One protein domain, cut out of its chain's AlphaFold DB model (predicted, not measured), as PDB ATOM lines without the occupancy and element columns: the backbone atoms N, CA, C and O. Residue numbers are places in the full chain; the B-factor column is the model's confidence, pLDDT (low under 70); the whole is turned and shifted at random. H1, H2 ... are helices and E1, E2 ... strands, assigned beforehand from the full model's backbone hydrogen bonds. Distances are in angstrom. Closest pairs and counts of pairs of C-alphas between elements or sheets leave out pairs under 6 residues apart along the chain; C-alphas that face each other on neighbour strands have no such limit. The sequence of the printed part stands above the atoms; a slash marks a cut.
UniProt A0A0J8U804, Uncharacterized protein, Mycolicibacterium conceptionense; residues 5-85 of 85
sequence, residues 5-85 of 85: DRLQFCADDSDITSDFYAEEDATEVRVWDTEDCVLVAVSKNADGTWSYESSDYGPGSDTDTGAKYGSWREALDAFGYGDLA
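This is residues 5 to 85 of the 85 residues of an uncharacterized protein of Mycolicibacterium conceptionense (UniProt A0A0J8U804). A strongly twisted antiparallel sheet, E1 E2 E3 E4, has the short helix H2 over one face, while H1 grazes it near E1. The 81 printed residues run E1 H1 E2 E3 E4 H2, mixed in class, with under half in named elements. The whole is compact, radius of gyration of the C-alphas 11.7 A, spanning 35 by 33 by 22 A.

E2, residues 28 to 33, E3, residues 38 to 44, and E4, residues 50 to 54, form a meander, each strand the antiparallel neighbour of the one before. Within hydrogen-bond range are N 31 and O 40, 2.8 A, between E2 and E3, and N 53 and O 41, 2.9 A, between E3 and E4. E1, residues 5 to 11, is antiparallel to E2, with N 8 and O 30 at 2.9 A. H2, residues 72 to 78, lies over E3 at a height over the sheet of 8.0 A; their closest C-alphas, Val 42 and Trp 72, are 6.6 A apart. H1, residues 22 to 25, only grazes the sheet. In H2 every O i to N i+4 pair is within hydrogen-bond range; H1 is too short for one.

E1 begins at C-alpha 5 (139.847, 121.302, 57.076) and spans 20.5 A; H2, 9.9 A, ends at C-alpha 78 (142.093, 138.929, 58.935).

The printed part has no cut. The link E4 to H2 is long. Residue 85 has pLDDT under 70.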
ATOM      1  N   ASP A   5     139.304 122.617  57.419       82.12
ATOM      2  CA  ASP A   5     139.847 121.302  57.076       82.12
ATOM      3  C   ASP A   5     140.875 121.375  55.943       82.12
ATOM      4  O   ASP A   5     141.871 120.652  55.971       82.12
ATOM      5  N   ARG A   6     140.679 122.274  54.964       92.44
ATOM      6  CA  ARG A   6     141.594 122.402  53.819       92.44
ATOM      7  C   ARG A   6     141.576 123.776  53.149       92.44
ATOM      8  O   ARG A   6     140.565 124.482  53.170       92.44
ATOM      9  N   LEU A   7     142.693 124.091  52.494       95.31
ATOM     10  CA  LEU A   7     142.820 125.176  51.524       95.31
ATOM     11  C   LEU A   7     142.626 124.651  50.101       95.31
ATOM     12  O   LEU A   7     143.046 123.538  49.783       95.31
ATOM     13  N   GLN A   8     142.027 125.479  49.254       96.81
ATOM     14  CA  GLN A   8     141.959 125.280  47.812       96.81
ATOM     15  C   GLN A   8     142.479 126.535  47.111       96.81
ATOM     16  O   GLN A   8     142.046 127.643  47.433       96.81
ATOM     17  N   PHE A   9     143.377 126.351  46.148       97.69
ATOM     18  CA  PHE A   9     143.895 127.410  45.287       97.69
ATOM     19  C   PHE A   9     143.198 127.339  43.933       97.69
ATOM     20  O   PHE A   9     143.154 126.277  43.310       97.69
ATOM     21  N   CYS A  10     142.674 128.470  43.472       97.75
ATOM     22  CA  CYS A  10     141.977 128.578  42.202       97.75
ATOM     23  C   CYS A  10     142.632 129.640  41.315       97.75
ATOM     24  O   CYS A  10     142.984 130.719  41.794       97.75
ATOM     25  N   ALA A  11     142.732 129.359  40.018       96.38
ATOM     26  CA  ALA A  11     143.057 130.335  38.981       96.38
ATOM     27  C   ALA A  11     141.940 130.339  37.935       96.38
ATOM     28  O   ALA A  11     141.700 129.314  37.298       96.38
ATOM     29  N   ASP A  12     141.243 131.469  37.787       88.88
ATOM     30  CA  ASP A  12     140.141 131.644  36.825       88.88
ATOM     31  C   ASP A  12     139.147 130.455  36.832       88.88
ATOM     32  O   ASP A  12     138.956 129.771  35.826       88.88
ATOM     33  N   ASP A  13     138.569 130.158  38.001       86.50
ATOM     34  CA  ASP A  13     137.653 129.030  38.273       86.50
ATOM     35  C   ASP A  13     138.251 127.611  38.194       86.50
ATOM     36  O   ASP A  13     137.564 126.631  38.498       86.50
ATOM     37  N   SER A  14     139.526 127.465  37.830       96.25
ATOM     38  CA  SER A  14     140.212 126.170  37.812       96.25
ATOM     39  C   SER A  14     140.866 125.880  39.156       96.25
ATOM     40  O   SER A  14     141.650 126.688  39.646       96.25
ATOM     41  N   ASP A  15     140.586 124.709  39.731       97.31
ATOM     42  CA  ASP A  15     141.308 124.214  40.904       97.31
ATOM     43  C   ASP A  15     142.741 123.829  40.513       97.31
ATOM     44  O   ASP A  15     142.955 122.886  39.749       97.31
ATOM     45  N   ILE A  16     143.704 124.569  41.057       97.75
ATOM     46  CA  ILE A  16     145.142 124.383  40.858       97.75
ATOM     47  C   ILE A  16     145.834 123.945  42.152       97.75
ATOM     48  O   ILE A  16     147.048 124.013  42.258       97.75
ATOM     49  N   THR A  17     145.095 123.467  43.156       96.00
ATOM     50  CA  THR A  17     145.633 123.127  44.490       96.00
ATOM     51  C   THR A  17     146.777 122.108  44.445       96.00
ATOM     52  O   THR A  17     147.628 122.090  45.329       96.00
ATOM     53  N   SER A  18     146.806 121.248  43.424       95.25
ATOM     54  CA  SER A  18     147.866 120.246  43.237       95.25
ATOM     55  C   SER A  18     149.061 120.744  42.414       95.25
ATOM     56  O   SER A  18     150.028 119.996  42.245       95.25
ATOM     57  N   ASP A  19     149.009 121.971  41.893       95.94
ATOM     58  CA  ASP A  19     150.056 122.526  41.042       95.94
ATOM     59  C   ASP A  19     151.229 123.054  41.872       95.94
ATOM     60  O   ASP A  19     151.081 123.579  42.973       95.94
ATOM     61  N   PHE A  20     152.438 122.937  41.321       94.75
ATOM     62  CA  PHE A  20     153.660 123.325  42.030       94.75
ATOM     63  C   PHE A  20     153.724 124.830  42.348       94.75
ATOM     64  O   PHE A  20     154.302 125.213  43.360       94.75
ATOM     65  N   TYR A  21     153.125 125.667  41.497       94.69
ATOM     66  CA  TYR A  21     153.097 127.129  41.635       94.69
ATOM     67  C   TYR A  21     151.732 127.652  42.118       94.69
ATOM     68  O   TYR A  21     151.439 128.836  41.977       94.69
ATOM     69  N   ALA A  22     150.899 126.784  42.712       94.81
ATOM     70  CA  ALA A  22     149.517 127.099  43.079       94.81
ATOM     71  C   ALA A  22     149.372 128.387  43.903       94.81
ATOM     72  O   ALA A  22     148.493 129.201  43.645       94.81
ATOM     73  N   GLU A  23     150.259 128.595  44.877       95.00
ATOM     74  CA  GLU A  23     150.212 129.765  45.756       95.00
ATOM     75  C   GLU A  23     150.508 131.093  45.046       95.00
ATOM     76  O   GLU A  23     150.021 132.140  45.480       95.00
ATOM     77  N   GLU A  24     151.345 131.061  44.007       94.81
ATOM     78  CA  GLU A  24     151.768 132.243  43.247       94.81
ATOM     79  C   GLU A  24     150.766 132.569  42.131       94.81
ATOM     80  O   GLU A  24     150.467 133.746  41.891       94.81
ATOM     81  N   ASP A  25     150.225 131.526  41.497       96.00
ATOM     82  CA  ASP A  25     149.315 131.625  40.354       96.00
ATOM     83  C   ASP A  25     147.844 131.803  40.762       96.00
ATOM     84  O   ASP A  25     147.022 132.192  39.931       96.00
ATOM     85  N   ALA A  26     147.496 131.568  42.032       97.19
ATOM     86  CA  ALA A  26     146.128 131.714  42.509       97.19
ATOM     87  C   ALA A  26     145.570 133.130  42.276       97.19
ATOM     88  O   ALA A  26     146.173 134.153  42.625       97.19
ATOM     89  N   THR A  27     144.352 133.170  41.745       97.56
ATOM     90  CA  THR A  27     143.491 134.356  41.683       97.56
ATOM     91  C   THR A  27     142.391 134.309  42.736       97.56
ATOM     92  O   THR A  27     141.761 135.327  42.997       97.56
ATOM     93  N   GLU A  28     142.162 133.153  43.355       97.94
ATOM     94  CA  GLU A  28     141.239 132.975  44.469       97.94
ATOM     95  C   GLU A  28     141.744 131.861  45.396       97.94
ATOM     96  O   GLU A  28     142.304 130.863  44.941       97.94
ATOM     97  N   VAL A  29     141.556 132.028  46.704       97.31
ATOM     98  CA  VAL A  29     141.878 131.014  47.714       97.31
ATOM     99  C   VAL A  29     140.655 130.780  48.586       97.31
ATOM    100  O   VAL A  29     140.075 131.730  49.114       97.31
ATOM    101  N   ARG A  30     140.267 129.512  48.749       97.06
ATOM    102  CA  ARG A  30     139.107 129.098  49.548       97.06
ATOM    103  C   ARG A  30     139.539 128.297  50.762       97.06
ATOM    104  O   ARG A  30     140.368 127.394  50.661       97.06
ATOM    105  N   VAL A  31     138.906 128.584  51.889       95.44
ATOM    106  CA  VAL A  31     138.961 127.774  53.102       95.44
ATOM    107  C   VAL A  31     137.681 126.955  53.175       95.44
ATOM    108  O   VAL A  31     136.584 127.514  53.169       95.44
ATOM    109  N   TRP A  32     137.828 125.639  53.279       95.00
ATOM    110  CA  TRP A  32     136.715 124.703  53.398       95.00
ATOM    111  C   TRP A  32     136.644 124.123  54.807       95.00
ATOM    112  O   TRP A  32     137.678 123.910  55.451       95.00
ATOM    113  N   ASP A  33     135.436 123.832  55.273       94.06
ATOM    114  CA  ASP A  33     135.234 122.999  56.453       94.06
ATOM    115  C   ASP A  33     135.064 121.513  56.110       94.06
ATOM    116  O   ASP A  33     135.140 121.083  54.959       94.06
ATOM    117  N   THR A  34     134.846 120.718  57.155       90.44
ATOM    118  CA  THR A  34     134.649 119.268  57.060       90.44
ATOM    119  C   THR A  34     133.320 118.851  56.425       90.44
ATOM    120  O   THR A  34     133.128 117.665  56.173       90.44
ATOM    121  N   GLU A  35     132.380 119.781  56.238       92.25
ATOM    122  CA  GLU A  35     131.067 119.532  55.629       92.25
ATOM    123  C   GLU A  35     131.042 119.932  54.143       92.25
ATOM    124  O   GLU A  35     129.976 119.955  53.530       92.25
ATOM    125  N   ASP A  36     132.217 120.197  53.555       91.62
ATOM    126  CA  ASP A  36     132.381 120.694  52.188       91.62
ATOM    127  C   ASP A  36     131.646 122.029  51.955       91.62
ATOM    128  O   ASP A  36     131.124 122.282  50.867       91.62
ATOM    129  N   CYS A  37     131.638 122.908  52.962       94.19
ATOM    130  CA  CYS A  37     131.181 124.289  52.841       94.19
ATOM    131  C   CYS A  37     132.363 125.268  52.834       94.19
ATOM    132  O   CYS A  37     133.360 125.090  53.542       94.19
ATOM    133  N   VAL A  38     132.247 126.335  52.039       94.94
ATOM    134  CA  VAL A  38     133.230 127.420  51.981       94.94
ATOM    135  C   VAL A  38     133.055 128.314  53.203       94.94
ATOM    136  O   VAL A  38     132.090 129.073  53.323       94.94
ATOM    137  N   LEU A  39     134.032 128.263  54.102       93.06
ATOM    138  CA  LEU A  39     134.100 129.138  55.265       93.06
ATOM    139  C   LEU A  39     134.405 130.574  54.858       93.06
ATOM    140  O   LEU A  39     133.743 131.503  55.321       93.06
ATOM    141  N   VAL A  40     135.389 130.746  53.979       94.19
ATOM    142  CA  VAL A  40     135.741 132.027  53.371       94.19
ATOM    143  C   VAL A  40     136.469 131.791  52.053       94.19
ATOM    144  O   VAL A  40     137.279 130.873  51.938       94.19
ATOM    145  N   ALA A  41     136.198 132.638  51.072       96.12
ATOM    146  CA  ALA A  41     136.979 132.778  49.858       96.12
ATOM    147  C   ALA A  41     137.530 134.200  49.779       96.12
ATOM    148  O   ALA A  41     136.823 135.167  50.084       96.12
ATOM    149  N   VAL A  42     138.786 134.323  49.359       96.81
ATOM    150  CA  VAL A  42     139.428 135.605  49.065       96.81
ATOM    151  C   VAL A  42     139.902 135.613  47.624       96.81
ATOM    152  O   VAL A  42     140.491 134.634  47.169       96.81
ATOM    153  N   SER A  43     139.659 136.705  46.909       97.50
ATOM    154  CA  SER A  43     139.996 136.847  45.493       97.50
ATOM    155  C   SER A  43     140.999 137.974  45.268       97.50
ATOM    156  O   SER A  43     141.101 138.932  46.044       97.50
ATOM    157  N   LYS A  44     141.786 137.829  44.203       97.56
ATOM    158  CA  LYS A  44     142.775 138.800  43.751       97.56
ATOM    159  C   LYS A  44     142.098 139.831  42.856       97.56
ATOM    160  O   LYS A  44     141.560 139.526  41.796       97.56
ATOM    161  N   ASN A  45     142.175 141.084  43.269       96.25
ATOM    162  CA  ASN A  45     141.679 142.233  42.538       96.25
ATOM    163  C   ASN A  45     142.589 142.590  41.354       96.25
ATOM    164  O   ASN A  45     143.771 142.246  41.307       96.25
ATOM    165  N   ALA A  46     142.062 143.403  40.435       94.50
ATOM    166  CA  ALA A  46     142.815 143.914  39.285       94.50
ATOM    167  C   ALA A  46     144.043 144.770  39.667       94.50
ATOM    168  O   ALA A  46     144.967 144.911  38.868       94.50
ATOM    169  N   ASP A  47     144.061 145.348  40.872       94.88
ATOM    170  CA  ASP A  47     145.199 146.103  41.415       94.88
ATOM    171  C   ASP A  47     146.245 145.210  42.113       94.88
ATOM    172  O   ASP A  47     147.238 145.717  42.633       94.88
ATOM    173  N   GLY A  48     146.041 143.889  42.110       95.12
ATOM    174  CA  GLY A  48     146.919 142.896  42.724       95.12
ATOM    175  C   GLY A  48     146.688 142.674  44.220       95.12
ATOM    176  O   GLY A  48     147.328 141.787  44.783       95.12
ATOM    177  N   THR A  49     145.790 143.434  44.856       97.50
ATOM    178  CA  THR A  49     145.405 143.223  46.260       97.50
ATOM    179  C   THR A  49     144.400 142.086  46.401       97.50
ATOM    180  O   THR A  49     143.717 141.729  45.447       97.50
ATOM    181  N   TRP A  50     144.262 141.543  47.602       97.50
ATOM    182  CA  TRP A  50     143.315 140.481  47.925       97.50
ATOM    183  C   TRP A  50     142.167 141.020  48.771       97.50
ATOM    184  O   TRP A  50     142.390 141.884  49.615       97.50
ATOM    185  N   SER A  51     140.952 140.527  48.569       96.69
ATOM    186  CA  SER A  51     139.778 140.915  49.361       96.69
ATOM    187  C   SER A  51     138.831 139.741  49.557       96.69
ATOM    188  O   SER A  51     138.980 138.702  48.920       96.69
ATOM    189  N   TYR A  52     137.854 139.909  50.445       95.88
ATOM    190  CA  TYR A  52     136.753 138.961  50.593       95.88
ATOM    191  C   TYR A  52     135.999 138.779  49.268       95.88
ATOM    192  O   TYR A  52     135.655 139.767  48.621       95.88
ATOM    193  N   GLU A  53     135.696 137.530  48.918       95.25
ATOM    194  CA  GLU A  53     134.874 137.167  47.760       95.25
ATOM    195  C   GLU A  53     133.531 136.583  48.216       95.25
ATOM    196  O   GLU A  53     132.462 137.112  47.906       95.25
ATOM    197  N   SER A  54     133.566 135.491  48.983       94.62
ATOM    198  CA  SER A  54     132.355 134.755  49.353       94.62
ATOM    199  C   SER A  54     132.515 133.889  50.607       94.62
ATOM    200  O   SER A  54     133.612 133.684  51.125       94.62
ATOM    201  N   SER A  55     131.379 133.412  51.118       94.06
ATOM    202  CA  SER A  55     131.255 132.426  52.193       94.06
ATOM    203  C   SER A  55     129.864 131.798  52.106       94.06
ATOM    204  O   SER A  55     128.879 132.525  51.944       94.06
ATOM    205  N   ASP A  56     129.763 130.478  52.268       94.81
ATOM    206  CA  ASP A  56     128.474 129.768  52.316       94.81
ATOM    207  C   ASP A  56     127.682 130.090  53.594       94.81
ATOM    208  O   ASP A  56     126.459 129.940  53.644       94.81
ATOM    209  N   TYR A  57     128.363 130.602  54.623       90.38
ATOM    210  CA  TYR A  57     127.764 131.055  55.880       90.38
ATOM    211  C   TYR A  57     127.467 132.560  55.895       90.38
ATOM    212  O   TYR A  57     126.908 133.074  56.867       90.38
ATOM    213  N   GLY A  58     127.807 133.257  54.806       86.25
ATOM    214  CA  GLY A  58     127.768 134.708  54.701       86.25
ATOM    215  C   GLY A  58     128.946 135.400  55.401       86.25
ATOM    216  O   GLY A  58     129.689 134.778  56.163       86.25
ATOM    217  N   PRO A  59     129.132 136.708  55.154       80.50
ATOM    218  CA  PRO A  59     130.143 137.484  55.856       80.50
ATOM    219  C   PRO A  59     129.773 137.562  57.342       80.50
ATOM    220  O   PRO A  59     128.615 137.807  57.694       80.50
ATOM    221  N   GLY A  60     130.751 137.357  58.225       75.38
ATOM    222  CA  GLY A  60     130.567 137.584  59.655       75.38
ATOM    223  C   GLY A  60     130.116 139.024  59.923       75.38
ATOM    224  O   GLY A  60     130.368 139.931  59.134       75.38
ATOM    225  N   SER A  61     129.452 139.259  61.055       72.00
ATOM    226  CA  SER A  61     128.915 140.583  61.416       72.00
ATOM    227  C   SER A  61     129.966 141.699  61.448       72.00
ATOM    228  O   SER A  61     129.624 142.862  61.254       72.00
ATOM    229  N   ASP A  62     131.225 141.332  61.676       77.00
ATOM    230  CA  ASP A  62     132.374 142.231  61.792       77.00
ATOM    231  C   ASP A  62     133.332 142.113  60.590       77.00
ATOM    232  O   ASP A  62     134.428 142.668  60.596       77.00
ATOM    233  N   THR A  63     132.938 141.371  59.552       79.56
ATOM    234  CA  THR A  63     133.722 141.185  58.330       79.56
ATOM    235  C   THR A  63     133.648 142.453  57.482       79.56
ATOM    236  O   THR A  63     132.622 142.744  56.868       79.56
ATOM    237  N   ASP A  64     134.753 143.196  57.402       83.56
ATOM    238  CA  ASP A  64     134.902 144.272  56.419       83.56
ATOM    239  C   ASP A  64     135.171 143.672  55.032       83.56
ATOM    240  O   ASP A  64     136.309 143.380  54.658       83.56
ATOM    241  N   THR A  65     134.104 143.465  54.261       84.88
ATOM    242  CA  THR A  65     134.188 142.919  52.900       84.88
ATOM    243  C   THR A  65     134.835 143.882  51.900       84.88
ATOM    244  O   THR A  65     135.175 143.465  50.796       84.88
ATOM    245  N   GLY A  66     135.028 145.155  52.265       87.94
ATOM    246  CA  GLY A  66     135.721 146.152  51.450       87.94
ATOM    247  C   GLY A  66     137.224 146.245  51.720       87.94
ATOM    248  O   GLY A  66     137.922 146.972  51.005       87.94
ATOM    249  N   ALA A  67     137.727 145.540  52.736       93.12
ATOM    250  CA  ALA A  67     139.138 145.541  53.082       93.12
ATOM    251  C   ALA A  67     139.993 144.898  51.978       93.12
ATOM    252  O   ALA A  67     139.603 143.916  51.341       93.12
ATOM    253  N   LYS A  68     141.185 145.468  51.772       96.69
ATOM    254  CA  LYS A  68     142.167 145.031  50.776       96.69
ATOM    255  C   LYS A  68     143.490 144.694  51.448       96.69
ATOM    256  O   LYS A  68     143.981 145.470  52.265       96.69
ATOM    257  N   TYR A  69     144.083 143.583  51.039       96.56
ATOM    258  CA  TYR A  69     145.285 142.998  51.628       96.56
ATOM    259  C   TYR A  69     146.376 142.814  50.567       96.56
ATOM    260  O   TYR A  69     146.082 142.695  49.378       96.56
ATOM    261  N   GLY A  70     147.649 142.805  50.963       96.75
ATOM    262  CA  GLY A  70     148.772 142.659  50.031       96.75
ATOM    263  C   GLY A  70     148.965 141.225  49.536       96.75
ATOM    264  O   GLY A  70     149.571 141.006  48.488       96.75
ATOM    265  N   SER A  71     148.429 140.244  50.264       97.12
ATOM    266  CA  SER A  71     148.491 138.823  49.920       97.12
ATOM    267  C   SER A  71     147.235 138.076  50.371       97.12
ATOM    268  O   SER A  71     146.515 138.535  51.260       97.12
ATOM    269  N   TRP A  72     147.000 136.890  49.802       96.25
ATOM    270  CA  TRP A  72     145.921 136.007  50.251       96.25
ATOM    271  C   TRP A  72     146.114 135.572  51.709       96.25
ATOM    272  O   TRP A  72     145.137 135.439  52.437       96.25
ATOM    273  N   ARG A  73     147.367 135.420  52.161       96.25
ATOM    274  CA  ARG A  73     147.707 135.049  53.543       96.25
ATOM    275  C   ARG A  73     147.217 136.086  54.543       96.25
ATOM    276  O   ARG A  73     146.535 135.746  55.501       96.25
ATOM    277  N   GLU A  74     147.534 137.354  54.281       95.62
ATOM    278  CA  GLU A  74     147.067 138.480  55.096       95.62
ATOM    279  C   GLU A  74     145.538 138.572  55.104       95.62
ATOM    280  O   GLU A  74     144.942 138.843  56.143       95.62
ATOM    281  N   ALA A  75     144.896 138.310  53.961       94.69
ATOM    282  CA  ALA A  75     143.442 138.294  53.876       94.69
ATOM    283  C   ALA A  75     142.836 137.177  54.741       94.69
ATOM    284  O   ALA A  75     141.925 137.440  55.523       94.69
ATOM    285  N   LEU A  76     143.348 135.945  54.653       93.44
ATOM    286  CA  LEU A  76     142.870 134.825  55.470       93.44
ATOM    287  C   LEU A  76     143.121 135.038  56.969       93.44
ATOM    288  O   LEU A  76     142.251 134.706  57.776       93.44
ATOM    289  N   ASP A  77     144.259 135.626  57.347       92.81
ATOM    290  CA  ASP A  77     144.561 135.989  58.738       92.81
ATOM    291  C   ASP A  77     143.521 136.962  59.310       92.81
ATOM    292  O   ASP A  77     142.976 136.723  60.389       92.81
ATOM    293  N   ALA A  78     143.132 137.982  58.537       91.69
ATOM    294  CA  ALA A  78     142.093 138.929  58.935       91.69
ATOM    295  C   ALA A  78     140.715 138.274  59.169       91.69
ATOM    296  O   ALA A  78     139.907 138.794  59.940       91.69
ATOM    297  N   PHE A  79     140.452 137.116  58.551       88.69
ATOM    298  CA  PHE A  79     139.235 136.321  58.762       88.69
ATOM    299  C   PHE A  79     139.395 135.200  59.802       88.69
ATOM    300  O   PHE A  79     138.456 134.434  60.018       88.69
ATOM    301  N   GLY A  80     140.543 135.119  60.484       89.69
ATOM    302  CA  GLY A  80     140.803 134.141  61.543       89.69
ATOM    303  C   GLY A  80     141.312 132.785  61.052       89.69
ATOM    304  O   GLY A  80     141.219 131.804  61.786       89.69
ATOM    305  N   TYR A  81     141.849 132.723  59.831       89.50
ATOM    306  CA  TYR A  81     142.390 131.510  59.207       89.50
ATOM    307  C   TYR A  81     143.897 131.603  58.919       89.50
ATOM    308  O   TYR A  81     144.413 130.856  58.093       89.50
ATOM    309  N   GLY A  82     144.618 132.495  59.608       83.31
ATOM    310  CA  GLY A  82     146.064 132.685  59.434       83.31
ATOM    311  C   GLY A  82     146.900 131.441  59.748       83.31
ATOM    312  O   GLY A  82     147.939 131.237  59.137       83.31
ATOM    313  N   ASP A  83     146.420 130.550  60.622       84.44
ATOM    314  CA  ASP A  83     147.099 129.280  60.937       84.44
ATOM    315  C   ASP A  83     147.115 128.277  59.764       84.44
ATOM    316  O   ASP A  83     147.814 127.264  59.825       84.44
ATOM    317  N   LEU A  84     146.323 128.524  58.715       80.19
ATOM    318  CA  LEU A  84     146.325 127.728  57.485       80.19
ATOM    319  C   LEU A  84     147.271 128.285  56.414       80.19
ATOM    320  O   LEU A  84     147.516 127.593  55.429       80.19
ATOM    321  N   ALA A  85     147.750 129.519  56.585       64.06
ATOM    322  CA  ALA A  85     148.514 130.276  55.597       64.06
ATOM    323  C   ALA A  85     150.027 129.987  55.618       64.06
ATOM    324  O   ALA A  85     150.592 129.735  56.703       64.06
TER     325      ALA A  85